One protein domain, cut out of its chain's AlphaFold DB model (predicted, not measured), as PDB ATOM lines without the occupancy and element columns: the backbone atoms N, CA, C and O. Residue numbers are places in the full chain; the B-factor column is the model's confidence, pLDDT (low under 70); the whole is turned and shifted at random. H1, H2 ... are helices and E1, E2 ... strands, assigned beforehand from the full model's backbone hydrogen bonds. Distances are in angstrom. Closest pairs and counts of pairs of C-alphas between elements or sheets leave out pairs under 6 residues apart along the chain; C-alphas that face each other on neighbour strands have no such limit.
ATOM      1  N   GLN A  54      18.160 123.673 359.682       92.00
ATOM      2  CA  GLN A  54      19.380 124.018 360.395       92.00
ATOM      3  C   GLN A  54      19.067 125.052 361.482       92.00
ATOM      4  O   GLN A  54      18.264 125.955 361.231       92.00
ATOM      5  N   PRO A  55      19.694 124.951 362.664       92.69
ATOM      6  CA  PRO A  55      19.624 125.998 363.669       92.69
ATOM      7  C   PRO A  55      20.610 127.127 363.338       92.69
ATOM      8  O   PRO A  55      21.798 126.887 363.124       92.69
ATOM      9  N   LEU A  56      20.121 128.361 363.354       93.56
ATOM     10  CA  LEU A  56      20.901 129.592 363.329       93.56
ATOM     11  C   LEU A  56      20.809 130.250 364.707       93.56
ATOM     12  O   LEU A  56      19.713 130.492 365.210       93.56
ATOM     13  N   TYR A  57      21.959 130.560 365.301       92.81
ATOM     14  CA  TYR A  57      22.043 131.359 366.521       92.81
ATOM     15  C   TYR A  57      22.526 132.751 366.151       92.81
ATOM     16  O   TYR A  57      23.529 132.883 365.449       92.81
ATOM     17  N   ILE A  58      21.813 133.770 366.612       93.00
ATOM     18  CA  ILE A  58      22.114 135.155 366.268       93.00
ATOM     19  C   ILE A  58      22.018 136.045 367.502       93.00
ATOM     20  O   ILE A  58      21.149 135.866 368.363       93.00
ATOM     21  N   ASN A  59      22.960 136.980 367.591       93.44
ATOM     22  CA  ASN A  59      22.989 137.985 368.639       93.44
ATOM     23  C   ASN A  59      21.958 139.076 368.359       93.44
ATOM     24  O   ASN A  59      21.662 139.416 367.211       93.44
ATOM     25  N   MET A  60      21.450 139.636 369.441       94.94
ATOM     26  CA  MET A  60      20.435 140.670 369.440       94.94
ATOM     27  C   MET A  60      20.972 141.909 370.158       94.94
ATOM     28  O   MET A  60      21.858 141.815 371.009       94.94
ATOM     29  N   GLN A  61      20.409 143.065 369.834       95.19
ATOM     30  CA  GLN A  61      20.677 144.330 370.509       95.19
ATOM     31  C   GLN A  61      19.367 145.069 370.776       95.19
ATOM     32  O   GLN A  61      18.436 144.989 369.975       95.19
ATOM     33  N   ALA A  62      19.300 145.808 371.881       94.56
ATOM     34  CA  ALA A  62      18.173 146.692 372.143       94.56
ATOM     35  C   ALA A  62      18.189 147.873 371.160       94.56
ATOM     36  O   ALA A  62      19.238 148.459 370.885       94.56
ATOM     37  N   GLY A  63      17.023 148.235 370.639       92.31
ATOM     38  CA  GLY A  63      16.865 149.333 369.696       92.31
ATOM     39  C   GLY A  63      15.412 149.759 369.537       92.31
ATOM     40  O   GLY A  63      14.536 149.328 370.285       92.31
ATOM     41  N   TYR A  64      15.169 150.619 368.554       89.56
ATOM     42  CA  TYR A  64      13.830 151.058 368.171       89.56
ATOM     43  C   TYR A  64      13.379 150.288 366.924       89.56
ATOM     44  O   TYR A  64      14.218 150.023 366.063       89.56
ATOM     45  N   PRO A  65      12.092 149.914 366.815       84.31
ATOM     46  CA  PRO A  65      11.588 149.230 365.630       84.31
ATOM     47  C   PRO A  65      11.740 150.112 364.384       84.31
ATOM     48  O   PRO A  65      11.495 151.319 364.431       84.31
ATOM     49  N   ASP A  66      12.134 149.496 363.269       84.75
ATOM     50  CA  ASP A  66      12.254 150.183 361.983       84.75
ATOM     51  C   ASP A  66      10.879 150.609 361.443       84.75
ATOM     52  O   ASP A  66       9.831 150.066 361.809       84.75
ATOM     53  N   ALA A  67      10.877 151.566 360.510       77.81
ATOM     54  CA  ALA A  67       9.658 151.979 359.823       77.81
ATOM     55  C   ALA A  67       8.981 150.772 359.141       77.81
ATOM     56  O   ALA A  67       9.581 150.096 358.307       77.81
ATOM     57  N   GLY A  68       7.716 150.521 359.491       76.81
ATOM     58  CA  GLY A  68       6.925 149.400 358.969       76.81
ATOM     59  C   GLY A  68       6.824 148.192 359.903       76.81
ATOM     60  O   GLY A  68       5.963 147.351 359.667       76.81
ATOM     61  N   VAL A  69       7.619 148.135 360.977       82.94
ATOM     62  CA  VAL A  69       7.466 147.124 362.035       82.94
ATOM     63  C   VAL A  69       6.314 147.530 362.953       82.94
ATOM     64  O   VAL A  69       6.263 148.654 363.452       82.94
ATOM     65  N   SER A  70       5.366 146.619 363.166       81.00
ATOM     66  CA  SER A  70       4.115 146.881 363.889       81.00
ATOM     67  C   SER A  70       4.175 146.538 365.380       81.00
ATOM     68  O   SER A  70       3.170 146.688 366.078       81.00
ATOM     69  N   LEU A  71       5.312 146.048 365.882       79.25
ATOM     70  CA  LEU A  71       5.466 145.662 367.286       79.25
ATOM     71  C   LEU A  71       5.215 146.838 368.239       79.25
ATOM     72  O   LEU A  71       5.679 147.958 368.037       79.25
ATOM     73  N   VAL A  72       4.475 146.555 369.312       66.38
ATOM     74  CA  VAL A  72       4.098 147.544 370.325       66.38
ATOM     75  C   VAL A  72       5.210 147.638 371.365       66.38
ATOM     76  O   VAL A  72       5.406 146.710 372.142       66.38
ATOM     77  N   GLY A  73       5.922 148.763 371.409       66.44
ATOM     78  CA  GLY A  73       6.941 149.022 372.425       66.44
ATOM     79  C   GLY A  73       7.858 150.183 372.052       66.44
ATOM     80  O   GLY A  73       8.127 150.416 370.877       66.44
ATOM     81  N   ASN A  74       8.354 150.909 373.059       73.56
ATOM     82  CA  ASN A  74       9.351 151.962 372.838       73.56
ATOM     83  C   ASN A  74      10.733 151.377 372.528       73.56
ATOM     84  O   ASN A  74      11.533 152.051 371.900       73.56
ATOM     85  N   GLN A  75      11.029 150.153 372.972       88.12
ATOM     86  CA  GLN A  75      12.279 149.457 372.681       88.12
ATOM     87  C   GLN A  75      12.001 147.982 372.409       88.12
ATOM     88  O   GLN A  75      11.142 147.378 373.051       88.12
ATOM     89  N   VAL A  76      12.742 147.421 371.462       91.38
ATOM     90  CA  VAL A  76      12.651 146.035 370.993       91.38
ATOM     91  C   VAL A  76      14.054 145.440 370.908       91.38
ATOM     92  O   VAL A  76      15.033 146.177 370.772       91.38
ATOM     93  N   ALA A  77      14.172 144.117 370.967       94.50
ATOM     94  CA  ALA A  77      15.415 143.444 370.607       94.50
ATOM     95  C   ALA A  77      15.447 143.217 369.092       94.50
ATOM     96  O   ALA A  77      14.479 142.727 368.512       94.50
ATOM     97  N   ILE A  78      16.568 143.543 368.453       95.06
ATOM     98  CA  ILE A  78      16.767 143.478 367.001       95.06
ATOM     99  C   ILE A  78      17.986 142.610 366.714       95.06
ATOM    100  O   ILE A  78      19.002 142.742 367.399       95.06
ATOM    101  N   THR A  79      17.930 141.758 365.693       94.75
ATOM    102  CA  THR A  79      19.120 141.013 365.262       94.75
ATOM    103  C   THR A  79      20.241 141.959 364.829       94.75
ATOM    104  O   THR A  79      20.032 142.906 364.063       94.75
ATOM    105  N   ILE A  80      21.455 141.700 365.321       92.62
ATOM    106  CA  ILE A  80      22.635 142.497 364.960       92.62
ATOM    107  C   ILE A  80      22.922 142.330 363.464       92.62
ATOM    108  O   ILE A  80      23.014 143.321 362.737       92.62
ATOM    109  N   ASP A  81      22.954 141.081 363.007       90.31
ATOM    110  CA  ASP A  81      23.175 140.718 361.611       90.31
ATOM    111  C   ASP A  81      21.861 140.482 360.852       90.31
ATOM    112  O   ASP A  81      20.789 140.279 361.438       90.31
ATOM    113  N   ASP A  82      21.964 140.486 359.526       89.88
ATOM    114  CA  ASP A  82      20.865 140.113 358.639       89.88
ATOM    115  C   ASP A  82      20.658 138.597 358.638       89.88
ATOM    116  O   ASP A  82      21.610 137.809 358.690       89.88
ATOM    117  N   ILE A  83      19.399 138.174 358.516       91.56
ATOM    118  CA  ILE A  83      19.076 136.754 358.418       91.56
ATOM    119  C   ILE A  83      19.504 136.234 357.037       91.56
ATOM    120  O   ILE A  83      19.051 136.766 356.018       91.56
ATOM    121  N   PRO A  84      20.347 135.181 356.955       91.56
ATOM    122  CA  PRO A  84      20.687 134.559 355.685       91.56
ATOM    123  C   PRO A  84      19.434 134.138 354.920       91.56
ATOM    124  O   PRO A  84      18.429 133.738 355.509       91.56
ATOM    125  N   ARG A  85      19.508 134.187 353.588       91.50
ATOM    126  CA  ARG A  85      18.369 133.861 352.732       91.50
ATOM    127  C   ARG A  85      17.812 132.474 353.059       91.50
ATOM    128  O   ARG A  85      18.529 131.471 353.034       91.50
ATOM    129  N   VAL A  86      16.512 132.440 353.324       92.31
ATOM    130  CA  VAL A  86      15.773 131.229 353.670       92.31
ATOM    131  C   VAL A  86      15.157 130.618 352.415       92.31
ATOM    132  O   VAL A  86      14.593 131.314 351.571       92.31
ATOM    133  N   ILE A  87      15.243 129.298 352.307       89.50
ATOM    134  CA  ILE A  87      14.502 128.499 351.341       89.50
ATOM    135  C   ILE A  87      13.081 128.304 351.870       89.50
ATOM    136  O   ILE A  87      12.845 127.623 352.877       89.50
ATOM    137  N   THR A  88      12.121 128.891 351.167       82.06
ATOM    138  CA  THR A  88      10.701 128.792 351.500       82.06
ATOM    139  C   THR A  88      10.012 127.711 350.680       82.06
ATOM    140  O   THR A  88      10.383 127.404 349.546       82.06
ATOM    141  N   ALA A  89       8.970 127.133 351.267       71.50
ATOM    142  CA  ALA A  89       7.986 126.348 350.543       71.50
ATOM    143  C   ALA A  89       6.602 126.737 351.065       71.50
ATOM    144  O   ALA A  89       6.263 126.453 352.213       71.50
ATOM    145  N   GLY A  90       5.828 127.434 350.235       74.12
ATOM    146  CA  GLY A  90       4.583 128.065 350.672       74.12
ATOM    147  C   GLY A  90       4.838 129.299 351.543       74.12
ATOM    148  O   GLY A  90       5.770 130.056 351.284       74.12
ATOM    149  N   ALA A  91       3.998 129.498 352.563       77.19
ATOM    150  CA  ALA A  91       4.022 130.683 353.426       77.19
ATOM    151  C   ALA A  91       4.984 130.577 354.627       77.19
ATOM    152  O   ALA A  91       5.234 131.571 355.299       77.19
ATOM    153  N   THR A  92       5.520 129.390 354.922       81.56
ATOM    154  CA  THR A  92       6.378 129.185 356.097       81.56
ATOM    155  C   THR A  92       7.817 129.605 355.801       81.56
ATOM    156  O   THR A  92       8.531 128.934 355.049       81.56
ATOM    157  N   LEU A  93       8.243 130.707 356.422       87.56
ATOM    158  CA  LEU A  93       9.631 131.173 356.411       87.56
ATOM    159  C   LEU A  93      10.471 130.353 357.397       87.56
ATOM    160  O   LEU A  93      11.345 129.585 356.992       87.56
ATOM    161  N   PHE A  94      10.151 130.463 358.685       93.31
ATOM    162  CA  PHE A  94      10.880 129.827 359.778       93.31
ATOM    163  C   PHE A  94      10.084 128.657 360.359       93.31
ATOM    164  O   PHE A  94       8.867 128.726 360.504       93.31
ATOM    165  N   ASP A  95      10.777 127.578 360.712       91.94
ATOM    166  CA  ASP A  95      10.196 126.453 361.451       91.94
ATOM    167  C   ASP A  95      10.167 126.721 362.963       91.94
ATOM    168  O   ASP A  95       9.371 126.127 363.687       91.94
ATOM    169  N   TYR A  96      11.063 127.585 363.446       94.38
ATOM    170  CA  TYR A  96      11.135 128.036 364.832       94.38
ATOM    171  C   TYR A  96      11.825 129.397 364.897       94.38
ATOM    172  O   TYR A  96      12.850 129.597 364.248       94.38
ATOM    173  N   VAL A  97      11.306 130.293 365.730       96.00
ATOM    174  CA  VAL A  97      12.003 131.488 366.214       96.00
ATOM    175  C   VAL A  97      11.741 131.549 367.710       96.00
ATOM    176  O   VAL A  97      10.590 131.447 368.132       96.00
ATOM    177  N   GLY A  98      12.784 131.663 368.525       96.00
ATOM    178  CA  GLY A  98      12.601 131.689 369.969       96.00
ATOM    179  C   GLY A  98      13.887 131.706 370.772       96.00
ATOM    180  O   GLY A  98      14.972 131.998 370.263       96.00
ATOM    181  N   GLY A  99      13.754 131.341 372.044       93.94
ATOM    182  CA  GLY A  99      14.878 131.182 372.956       93.94
ATOM    183  C   GLY A  99      15.906 130.169 372.446       93.94
ATOM    184  O   GLY A  99      15.582 129.226 371.714       93.94
ATOM    185  N   ILE A 100      17.160 130.354 372.868       92.56
ATOM    186  CA  ILE A 100      18.300 129.494 372.499       92.56
ATOM    187  C   ILE A 100      18.134 128.031 372.944       92.56
ATOM    188  O   ILE A 100      18.793 127.142 372.409       92.56
ATOM    189  N   ASP A 101      17.237 127.780 373.898       89.81
ATOM    190  CA  ASP A 101      16.893 126.455 374.417       89.81
ATOM    191  C   ASP A 101      16.158 125.565 373.397       89.81
ATOM    192  O   ASP A 101      16.092 124.348 373.579       89.81
ATOM    193  N   GLY A 102      15.606 126.154 372.329       88.94
ATOM    194  CA  GLY A 102      14.756 125.455 371.365       88.94
ATOM    195  C   GLY A 102      13.414 124.990 371.946       88.94
ATOM    196  O   GLY A 102      12.787 124.098 371.373       88.94
ATOM    197  N   LYS A 103      13.001 125.530 373.099       90.56
ATOM    198  CA  LYS A 103      11.783 125.145 373.838       90.56
ATOM    199  C   LYS A 103      10.870 126.325 374.146       90.56
ATOM    200  O   LYS A 103       9.702 126.101 374.453       90.56
ATOM    201  N   SER A 104      11.387 127.545 374.046       91.69
ATOM    202  CA  SER A 104      10.671 128.782 374.341       91.69
ATOM    203  C   SER A 104      10.365 129.542 373.041       91.69
ATOM    204  O   SER A 104      11.075 130.501 372.722       91.69
ATOM    205  N   PRO A 105       9.363 129.108 372.246       92.88
ATOM    206  CA  PRO A 105       9.045 129.736 370.968       92.88
ATOM    207  C   PRO A 105       8.474 131.142 371.165       92.88
ATOM    208  O   PRO A 105       7.715 131.403 372.101       92.88
ATOM    209  N   PHE A 106       8.805 132.027 370.233       93.06
ATOM    210  CA  PHE A 106       8.196 133.342 370.102       93.06
ATOM    211  C   PHE A 106       7.043 133.266 369.105       93.06
ATOM    212  O   PHE A 106       7.004 132.406 368.221       93.06
ATOM    213  N   ARG A 107       6.077 134.168 369.247       89.38
ATOM    214  CA  ARG A 107       4.919 134.232 368.356       89.38
ATOM    215  C   ARG A 107       5.179 135.214 367.225       89.38
ATOM    216  O   ARG A 107       5.455 136.375 367.491       89.38
ATOM    217  N   GLU A 108       4.987 134.777 365.987       89.88
ATOM    218  CA  GLU A 108       5.026 135.673 364.833       89.88
ATOM    219  C   GLU A 108       3.830 136.635 364.854       89.88
ATOM    220  O   GLU A 108       2.687 136.225 365.086       89.88
ATOM    221  N   VAL A 109       4.092 137.916 364.613       87.00
ATOM    222  CA  VAL A 109       3.081 138.963 364.486       87.00
ATOM    223  C   VAL A 109       3.166 139.544 363.087       87.00
ATOM    224  O   VAL A 109       4.220 139.990 362.648       87.00
ATOM    225  N   GLN A 110       2.033 139.532 362.391       81.94
ATOM    226  CA  GLN A 110       1.895 140.188 361.098       81.94
ATOM    227  C   GLN A 110       1.422 141.637 361.275       81.94
ATOM    228  O   GLN A 110       0.743 141.946 362.268       81.94
ATOM    229  N   PRO A 111       1.700 142.517 360.296       75.94
ATOM    230  CA  PRO A 111       1.152 143.865 360.278       75.94
ATOM    231  C   PRO A 111      -0.369 143.862 360.496       75.94
ATOM    232  O   PRO A 111      -1.106 143.110 359.860       75.94
ATOM    233  N   GLY A 112      -0.841 144.675 361.442       72.69
ATOM    234  CA  GLY A 112      -2.257 144.753 361.830       72.69
ATOM    235  C   GLY A 112      -2.704 143.787 362.939       72.69
ATOM    236  O   GLY A 112      -3.761 144.002 363.530       72.69
ATOM    237  N   MET A 113      -1.905 142.775 363.302       75.06
ATOM    238  CA  MET A 113      -2.224 141.872 364.423       75.06
ATOM    239  C   MET A 113      -1.729 142.384 365.781       75.06
ATOM    240  O   MET A 113      -2.231 141.950 366.818       75.06
ATOM    241  N   ALA A 114      -0.776 143.317 365.793       70.94
ATOM    242  CA  ALA A 114      -0.069 143.748 366.999       70.94
ATOM    243  C   ALA A 114      -0.990 144.255 368.129       70.94
ATOM    244  O   ALA A 114      -0.779 143.925 369.296       70.94
ATOM    245  N   ASN A 115      -2.077 144.956 367.788       66.19
ATOM    246  CA  ASN A 115      -3.060 145.439 368.768       66.19
ATOM    247  C   ASN A 115      -3.886 144.312 369.405       66.19
ATOM    248  O   ASN A 115      -4.364 144.454 370.523       66.19
ATOM    249  N   TYR A 116      -4.061 143.185 368.717       66.44
ATOM    250  CA  TYR A 116      -4.821 142.041 369.229       66.44
ATOM    251  C   TYR A 116      -3.952 141.127 370.096       66.44
ATOM    252  O   TYR A 116      -4.425 140.517 371.055       66.44
ATOM    253  N   VAL A 117      -2.656 141.085 369.796       66.88
ATOM    254  CA  VAL A 117      -1.631 140.277 370.466       66.88
ATOM    255  C   VAL A 117      -1.466 140.662 371.945       66.88
ATOM    256  O   VAL A 117      -1.257 139.776 372.775       66.88
ATOM    257  N   SER A 118      -1.653 141.931 372.311       63.00
ATOM    258  CA  SER A 118      -1.592 142.401 373.707       63.00
ATOM    259  C   SER A 118      -2.896 142.202 374.501       63.00
ATOM    260  O   SER A 118      -2.873 142.229 375.730       63.00
ATOM    261  N   THR A 119      -4.029 141.964 373.828       66.25
ATOM    262  CA  THR A 119      -5.368 141.938 374.463       66.25
ATOM    263  C   THR A 119      -5.825 140.564 374.965       66.25
ATOM    264  O   THR A 119      -6.762 140.469 375.758       66.25
ATOM    265  N   GLY A 120      -5.185 139.477 374.535       65.19
ATOM    266  CA  GLY A 120      -5.557 138.120 374.934       65.19
ATOM    267  C   GLY A 120      -4.972 137.698 376.289       65.19
ATOM    268  O   GLY A 120      -3.783 137.836 376.563       65.19
ATOM    269  N   LYS A 121      -5.793 137.053 377.129       63.88
ATOM    270  CA  LYS A 121      -5.409 136.559 378.472       63.88
ATOM    271  C   LYS A 121      -4.183 135.625 378.486       63.88
ATOM    272  O   LYS A 121      -3.491 135.523 379.497       63.88
ATOM    273  N   PHE A 122      -3.934 134.922 377.382       65.94
ATOM    274  CA  PHE A 122      -2.795 134.012 377.212       65.94
ATOM    275  C   PHE A 122      -1.773 134.517 376.195       65.94
ATOM    276  O   PHE A 122      -0.688 133.948 376.087       65.94
ATOM    277  N   SER A 123      -2.107 135.565 375.440       61.22
ATOM    278  CA  SER A 123      -1.265 136.042 374.353       61.22
ATOM    279  C   SER A 123      -0.078 136.856 374.867       61.22
ATOM    280  O   SER A 123       0.974 136.805 374.243       61.22
ATOM    281  N   SER A 124      -0.177 137.479 376.039       64.69
ATOM    282  CA  SER A 124       0.928 138.187 376.701       64.69
ATOM    283  C   SER A 124       2.028 137.286 377.284       64.69
ATOM    284  O   SER A 124       3.037 137.791 377.763       64.69
ATOM    285  N   ARG A 125       1.855 135.955 377.283       72.81
ATOM    286  CA  ARG A 125       2.804 135.018 377.919       72.81
ATOM    287  C   ARG A 125       4.032 134.683 377.077       72.81
ATOM    288  O   ARG A 125       4.989 134.145 377.622       72.81
ATOM    289  N   PHE A 126       3.987 134.953 375.778       82.38
ATOM    290  CA  PHE A 126       5.068 134.633 374.853       82.38
ATOM    291  C   PHE A 126       5.545 135.916 374.184       82.38
ATOM    292  O   PHE A 126       4.682 136.674 373.725       82.38
ATOM    293  N   PRO A 127       6.869 136.137 374.091       88.88
ATOM    294  CA  PRO A 127       7.411 137.229 373.298       88.88
ATOM    295  C   PRO A 127       6.861 137.162 371.871       88.88
ATOM    296  O   PRO A 127       6.733 136.073 371.292       88.88
ATOM    297  N   ALA A 128       6.505 138.312 371.318       90.06
ATOM    298  CA  ALA A 128       6.111 138.453 369.929       90.06
ATOM    299  C   ALA A 128       7.306 138.884 369.082       90.06
ATOM    300  O   ALA A 128       8.102 139.722 369.499       90.06
ATOM    301  N   TYR A 129       7.407 138.330 367.876       92.38
ATOM    302  CA  TYR A 129       8.417 138.715 366.905       92.38
ATOM    303  C   TYR A 129       7.803 139.094 365.560       92.38
ATOM    304  O   TYR A 129       6.751 138.585 365.177       92.38
ATOM    305  N   GLU A 130       8.496 139.958 364.832       92.25
ATOM    306  CA  GLU A 130       8.182 140.332 363.455       92.25
ATOM    307  C   GLU A 130       9.454 140.218 362.607       92.25
ATOM    308  O   GLU A 130      10.561 140.485 363.088       92.25
ATOM    309  N   PHE A 131       9.307 139.783 361.354       91.44
ATOM    310  CA  PHE A 131      10.417 139.649 360.416       91.44
ATOM    311  C   PHE A 131      10.324 140.696 359.305       91.44
ATOM    312  O   PHE A 131       9.390 140.681 358.507       91.44
ATOM    313  N   ASN A 132      11.338 141.555 359.214       88.38
ATOM    314  CA  ASN A 132      11.523 142.506 358.120       88.38
ATOM    315  C   ASN A 132      13.021 142.648 357.817       88.38
ATOM    316  O   ASN A 132      13.670 143.565 358.312       88.38
ATOM    317  N   GLN A 133      13.587 141.688 357.073       86.75
ATOM    318  CA  GLN A 133      15.039 141.472 356.852       86.75
ATOM    319  C   GLN A 133      15.827 141.101 358.125       86.75
ATOM    320  O   GLN A 133      16.679 140.209 358.096       86.75
ATOM    321  N   LYS A 134      15.466 141.708 359.254       92.50
ATOM    322  CA  LYS A 134      15.883 141.401 360.619       92.50
ATOM    323  C   LYS A 134      14.719 140.835 361.424       92.50
ATOM    324  O   LYS A 134      13.557 140.974 361.035       92.50
ATOM    325  N   ILE A 135      15.036 140.182 362.540       93.88
ATOM    326  CA  ILE A 135      14.024 139.770 363.518       93.88
ATOM    327  C   ILE A 135      13.954 140.834 364.608       93.88
ATOM    328  O   ILE A 135      14.968 141.162 365.225       93.88
ATOM    329  N   PHE A 136      12.747 141.333 364.840       93.56
ATOM    330  CA  PHE A 136      12.408 142.247 365.921       93.56
ATOM    331  C   PHE A 136      11.611 141.467 366.958       93.56
ATOM    332  O   PHE A 136      10.729 140.701 366.576       93.56
ATOM    333  N   VAL A 137      11.899 141.645 368.244       93.19
ATOM    334  CA  VAL A 137      11.170 141.010 369.349       93.19
ATOM    335  C   VAL A 137      10.719 142.079 370.334       93.19
ATOM    336  O   VAL A 137      11.501 142.951 370.703       93.19
ATOM    337  N   ASP A 138       9.473 141.998 370.786       89.25
ATOM    338  CA  ASP A 138       8.817 142.970 371.678       89.25
ATOM    339  C   ASP A 138       9.416 143.077 373.097       89.25
ATOM    340  O   ASP A 138       8.925 143.839 373.928       89.25
ATOM    341  N   GLN A 139      10.497 142.349 373.375       88.81
ATOM    342  CA  GLN A 139      11.267 142.422 374.612       88.81
ATOM    343  C   GLN A 139      12.689 142.910 374.312       88.81
ATOM    344  O   GLN A 139      13.379 142.261 373.526       88.81
ATOM    345  N   PRO A 140      13.160 144.008 374.933       89.06
ATOM    346  CA  PRO A 140      14.477 144.580 374.643       89.06
ATOM    347  C   PRO A 140      15.644 143.758 375.212       89.06
ATOM    348  O   PRO A 140      16.726 143.745 374.630       89.06
ATOM    349  N   ASP A 141      15.423 143.029 376.309       90.62
ATOM    350  CA  ASP A 141      16.474 142.341 377.075       90.62
ATOM    351  C   ASP A 141      16.722 140.894 376.613       90.62
ATOM    352  O   ASP A 141      16.965 139.988 377.414       90.62
ATOM    353  N   ILE A 142      16.654 140.648 375.305       92.56
ATOM    354  CA  ILE A 142      16.989 139.348 374.720       92.56
ATOM    355  C   ILE A 142      18.391 139.457 374.128       92.56
ATOM    356  O   ILE A 142      18.559 140.196 373.168       92.56
ATOM    357  N   PRO A 143      19.402 138.728 374.638       92.44
ATOM    358  CA  PRO A 143      20.762 138.821 374.111       92.44
ATOM    359  C   PRO A 143      20.965 137.992 372.838       92.44
ATOM    360  O   PRO A 143      21.804 138.328 372.003       92.44
ATOM    361  N   ARG A 144      20.248 136.868 372.704       93.25
ATOM    362  CA  ARG A 144      20.394 135.903 371.605       93.25
ATOM    363  C   ARG A 144      19.099 135.156 371.347       93.25
ATOM    364  O   ARG A 144      18.365 134.848 372.287       93.25
ATOM    365  N   ILE A 145      18.890 134.779 370.093       94.75
ATOM    366  CA  ILE A 145      17.774 133.929 369.673       94.75
ATOM    367  C   ILE A 145      18.274 132.751 368.845       94.75
ATOM    368  O   ILE A 145      19.392 132.753 368.320       94.75
ATOM    369  N   ARG A 146      17.415 131.742 368.729       95.19
ATOM    370  CA  ARG A 146      17.575 130.623 367.811       95.19
ATOM    371  C   ARG A 146      16.488 130.685 366.746       95.19
ATOM    372  O   ARG A 146      15.309 130.842 367.065       95.19
ATOM    373  N   ILE A 147      16.900 130.516 365.499       95.31
ATOM    374  CA  ILE A 147      16.037 130.448 364.326       95.31
ATOM    375  C   ILE A 147      16.283 129.097 363.665       95.31
ATOM    376  O   ILE A 147      17.401 128.829 363.233       95.31
ATOM    377  N   ASP A 148      15.260 128.256 363.560       94.62
ATOM    378  CA  ASP A 148      15.364 127.042 362.757       94.62
ATOM    379  C   ASP A 148      14.688 127.273 361.410       94.62
ATOM    380  O   ASP A 148      13.498 127.587 361.344       94.62
ATOM    381  N   ALA A 149      15.441 127.094 360.332       94.06
ATOM    382  CA  ALA A 149      14.922 127.190 358.976       94.06
ATOM    383  C   ALA A 149      15.792 126.384 358.013       94.06
ATOM    384  O   ALA A 149      16.777 125.757 358.402       94.06
ATOM    385  N   ILE A 150      15.430 126.394 356.736       93.38
ATOM    386  CA  ILE A 150      16.298 125.895 355.674       93.38
ATOM    387  C   ILE A 150      16.927 127.098 355.005       93.38
ATOM    388  O   ILE A 150      16.211 127.953 354.501       93.38
ATOM    389  N   PHE A 151      18.247 127.150 354.961       93.31
ATOM    390  CA  PHE A 151      18.960 128.276 354.374       93.31
ATOM    391  C   PHE A 151      19.540 127.916 353.010       93.31
ATOM    392  O   PHE A 151      19.855 126.751 352.744       93.31
ATOM    393  N   ASP A 152      19.660 128.931 352.156       91.44
ATOM    394  CA  ASP A 152      20.232 128.824 350.811       91.44
ATOM    395  C   ASP A 152      21.721 128.448 350.892       91.44
ATOM    396  O   ASP A 152      22.157 127.454 350.315       91.44
ATOM    397  N   ASP A 153      22.473 129.169 351.734       91.88
ATOM    398  CA  ASP A 153      23.866 128.858 352.051       91.88
ATOM    399  C   ASP A 153      23.993 128.230 353.453       91.88
ATOM    400  O   ASP A 153      24.024 128.944 354.462       91.88
ATOM    401  N   PRO A 154      24.086 126.893 353.549       90.81
ATOM    402  CA  PRO A 154      24.231 126.216 354.828       90.81
ATOM    403  C   PRO A 154      25.593 126.447 355.493       90.81
ATOM    404  O   PRO A 154      25.681 126.306 356.712       90.81
ATOM    405  N   MET A 155      26.643 126.775 354.729       90.06
ATOM    406  CA  MET A 155      27.981 127.001 355.285       90.06
ATOM    407  C   MET A 155      28.020 128.317 356.044       90.06
ATOM    408  O   MET A 155      28.475 128.339 357.183       90.06
ATOM    409  N   LYS A 156      27.430 129.371 355.470       89.38
ATOM    410  CA  LYS A 156      27.287 130.667 356.144       89.38
ATOM    411  C   LYS A 156      26.590 130.507 357.500       89.38
ATOM    412  O   LYS A 156      27.035 131.058 358.497       89.38
ATOM    413  N   VAL A 157      25.532 129.695 357.573       91.00
ATOM    414  CA  VAL A 157      24.807 129.422 358.830       91.00
ATOM    415  C   VAL A 157      25.682 128.718 359.865       91.00
ATOM    416  O   VAL A 157      25.636 129.074 361.043       91.00
ATOM    417  N   LEU A 158      26.485 127.738 359.440       88.06
ATOM    418  CA  LEU A 158      27.441 127.065 360.319       88.06
ATOM    419  C   LEU A 158      28.493 128.051 360.843       88.06
ATOM    420  O   LEU A 158      28.753 128.067 362.043       88.06
ATOM    421  N   GLU A 159      29.032 128.920 359.987       87.25
ATOM    422  CA  GLU A 159      29.977 129.972 360.390       87.25
ATOM    423  C   GLU A 159      29.360 130.914 361.432       87.25
ATOM    424  O   GLU A 159      29.975 131.168 362.471       87.25
ATOM    425  N   TYR A 160      28.116 131.360 361.220       85.50
ATOM    426  CA  TYR A 160      27.379 132.165 362.200       85.50
ATOM    427  C   TYR A 160      27.223 131.449 363.537       85.50
ATOM    428  O   TYR A 160      27.529 132.026 364.580       85.50
ATOM    429  N   ALA A 161      26.773 130.192 363.521       81.75
ATOM    430  CA  ALA A 161      26.592 129.414 364.741       81.75
ATOM    431  C   ALA A 161      27.913 129.279 365.514       81.75
ATOM    432  O   ALA A 161      27.937 129.408 366.737       81.75
ATOM    433  N   CYS A 162      29.019 129.078 364.809       81.44
ATOM    434  CA  CYS A 162      30.336 128.914 365.406       81.44
ATOM    435  C   CYS A 162      30.891 130.215 365.989       81.44
ATOM    436  O   CYS A 162      31.321 130.226 367.145       81.44
ATOM    437  N   ASN A 163      30.762 131.327 365.261       81.44
ATOM    438  CA  ASN A 163      31.123 132.658 365.750       81.44
ATOM    439  C   ASN A 163      30.272 133.056 366.965       81.44
ATOM    440  O   ASN A 163      30.799 133.488 367.991       81.44
ATOM    441  N   CYS A 164      28.956 132.841 366.892       75.69
ATOM    442  CA  CYS A 164      28.018 133.158 367.967       75.69
ATOM    443  C   CYS A 164      28.266 132.323 369.238       75.69
ATOM    444  O   CYS A 164      28.005 132.789 370.352       75.69
ATOM    445  N   LEU A 165      28.754 131.089 369.088       74.69
ATOM    446  CA  LEU A 165      29.072 130.187 370.197       74.69
ATOM    447  C   LEU A 165      30.541 130.261 370.640       74.69
ATOM    448  O   LEU A 165      30.919 129.508 371.535       74.69
ATOM    449  N   GLN A 166      31.350 131.151 370.047       76.12
ATOM    450  CA  GLN A 166      32.792 131.282 370.302       76.12
ATOM    451  C   GLN A 166      33.553 129.953 370.149       76.12
ATOM    452  O   GLN A 166      34.483 129.654 370.898       76.12
ATOM    453  N   LYS A 167      33.145 129.133 369.177       77.12
ATOM    454  CA  LYS A 167      33.801 127.863 368.856       77.12
ATOM    455  C   LYS A 167      34.520 127.986 367.523       77.12
ATOM    456  O   LYS A 167      33.931 128.433 366.544       77.12
ATOM    457  N   GLN A 168      35.773 127.538 367.472       75.81
ATOM    458  CA  GLN A 168      36.410 127.265 366.188       75.81
ATOM    459  C   GLN A 168      35.689 126.084 365.541       75.81
ATOM    460  O   GLN A 168      35.605 125.007 366.130       75.81
ATOM    461  N   CYS A 169      35.157 126.302 364.344       78.12
ATOM    462  CA  CYS A 169      34.540 125.255 363.552       78.12
ATOM    463  C   CYS A 169      35.195 125.193 362.190       78.12
ATOM    464  O   CYS A 169      35.324 126.204 361.502       78.12
ATOM    465  N   ASP A 170      35.535 123.979 361.792       87.31
ATOM    466  CA  ASP A 170      35.912 123.687 360.427       87.31
ATOM    467  C   ASP A 170      34.643 123.385 359.624       87.31
ATOM    468  O   ASP A 170      34.135 122.258 359.610       87.31
ATOM    469  N   THR A 171      34.085 124.414 358.988       88.00
ATOM    470  CA  THR A 171      32.856 124.279 358.194       88.00
ATOM    471  C   THR A 171      33.052 123.413 356.954       88.00
ATOM    472  O   THR A 171      32.086 122.815 356.482       88.00
ATOM    473  N   TRP A 172      34.288 123.265 356.470       90.88
ATOM    474  CA  TRP A 172      34.624 122.437 355.311       90.88
ATOM    475  C   TRP A 172      34.689 120.946 355.630       90.88
ATOM    476  O   TRP A 172      34.479 120.122 354.736       90.88
ATOM    477  N   ASN A 173      34.938 120.602 356.895       91.12
ATOM    478  CA  ASN A 173      34.955 119.228 357.400       91.12
ATOM    479  C   ASN A 173      33.751 118.885 358.294       91.12
ATOM    480  O   ASN A 173      33.677 117.790 358.848       91.12
ATOM    481  N   THR A 174      32.779 119.790 358.410       89.88
ATOM    482  CA  THR A 174      31.497 119.513 359.068       89.88
ATOM    483  C   THR A 174      30.527 118.855 358.086       89.88
ATOM    484  O   THR A 174      30.601 119.074 356.875       89.88
ATOM    485  N   GLU A 175      29.610 118.027 358.590       90.06
ATOM    486  CA  GLU A 175      28.590 117.386 357.761       90.06
ATOM    487  C   GLU A 175      27.758 118.423 356.995       90.06
ATOM    488  O   GLU A 175      27.192 119.356 357.570       90.06
TER     489      GLU A 175
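Overview. This is residues 54 to 175 of the 214 residues of an uncharacterized protein of Hydrotalea sp. AMD (UniProt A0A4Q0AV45). With little regular structure, one curled sheet folds back on itself, E3, E6 and E1 facing E5 and E4 with E2 as hinge; H2 packs beside E1, and H1 lies far out at the opposite end. The 122 printed residues, under half in named elements, run E1 E2 E3 H1 E4 E5 E6 H2, class mixed. The antiparallel sheet's order is E3 E6 E1 E2 E5 E4; the whole is compact, radius of gyration of the C-alphas 14.8 A, spanning 49 by 32 by 28 A.

Arrangement. E1, residues 54 to 63, has staggered pairing: with E6, residues 144 to 149, N 56 and O 147 are 2.8 A apart; with E2, residues 76 to 79, its hairpin partner, N 61 and O 78 are 2.8 A apart. E3, residues 96 to 98, neighbours E6, N 98 and O 146 at 3.0 A. E5, residues 134 to 137, neighbours E2, N 77 and O 137 at 2.9 A, and forms a hairpin with E4, residues 128 to 132, N 130 and O 136 at 2.9 A. H2, residues 154 to 164, with every O i to N i+4 pair within hydrogen-bond range, stands at the sheet's level; its closest C-alphas to E1 are Ala 161 and Tyr 57, 5.3 A. H1, residues 114 to 117, too short for such a pair, is only just not on the sheet, with 4 pairs of C-alphas within 10 A.

Along the chain. E1 runs 27.1 A from C-alpha 54 at (19.380, 124.018, 360.395); H2 runs 15.3 A to C-alpha 164 at (28.018, 133.158, 367.967).

Size, cuts and confidence. The printed part has no cut. The links E1 to E2, E2 to E3 and E3 to H1 are long. pLDDT is under 70 at residues 72 to 73 and 115 to 124.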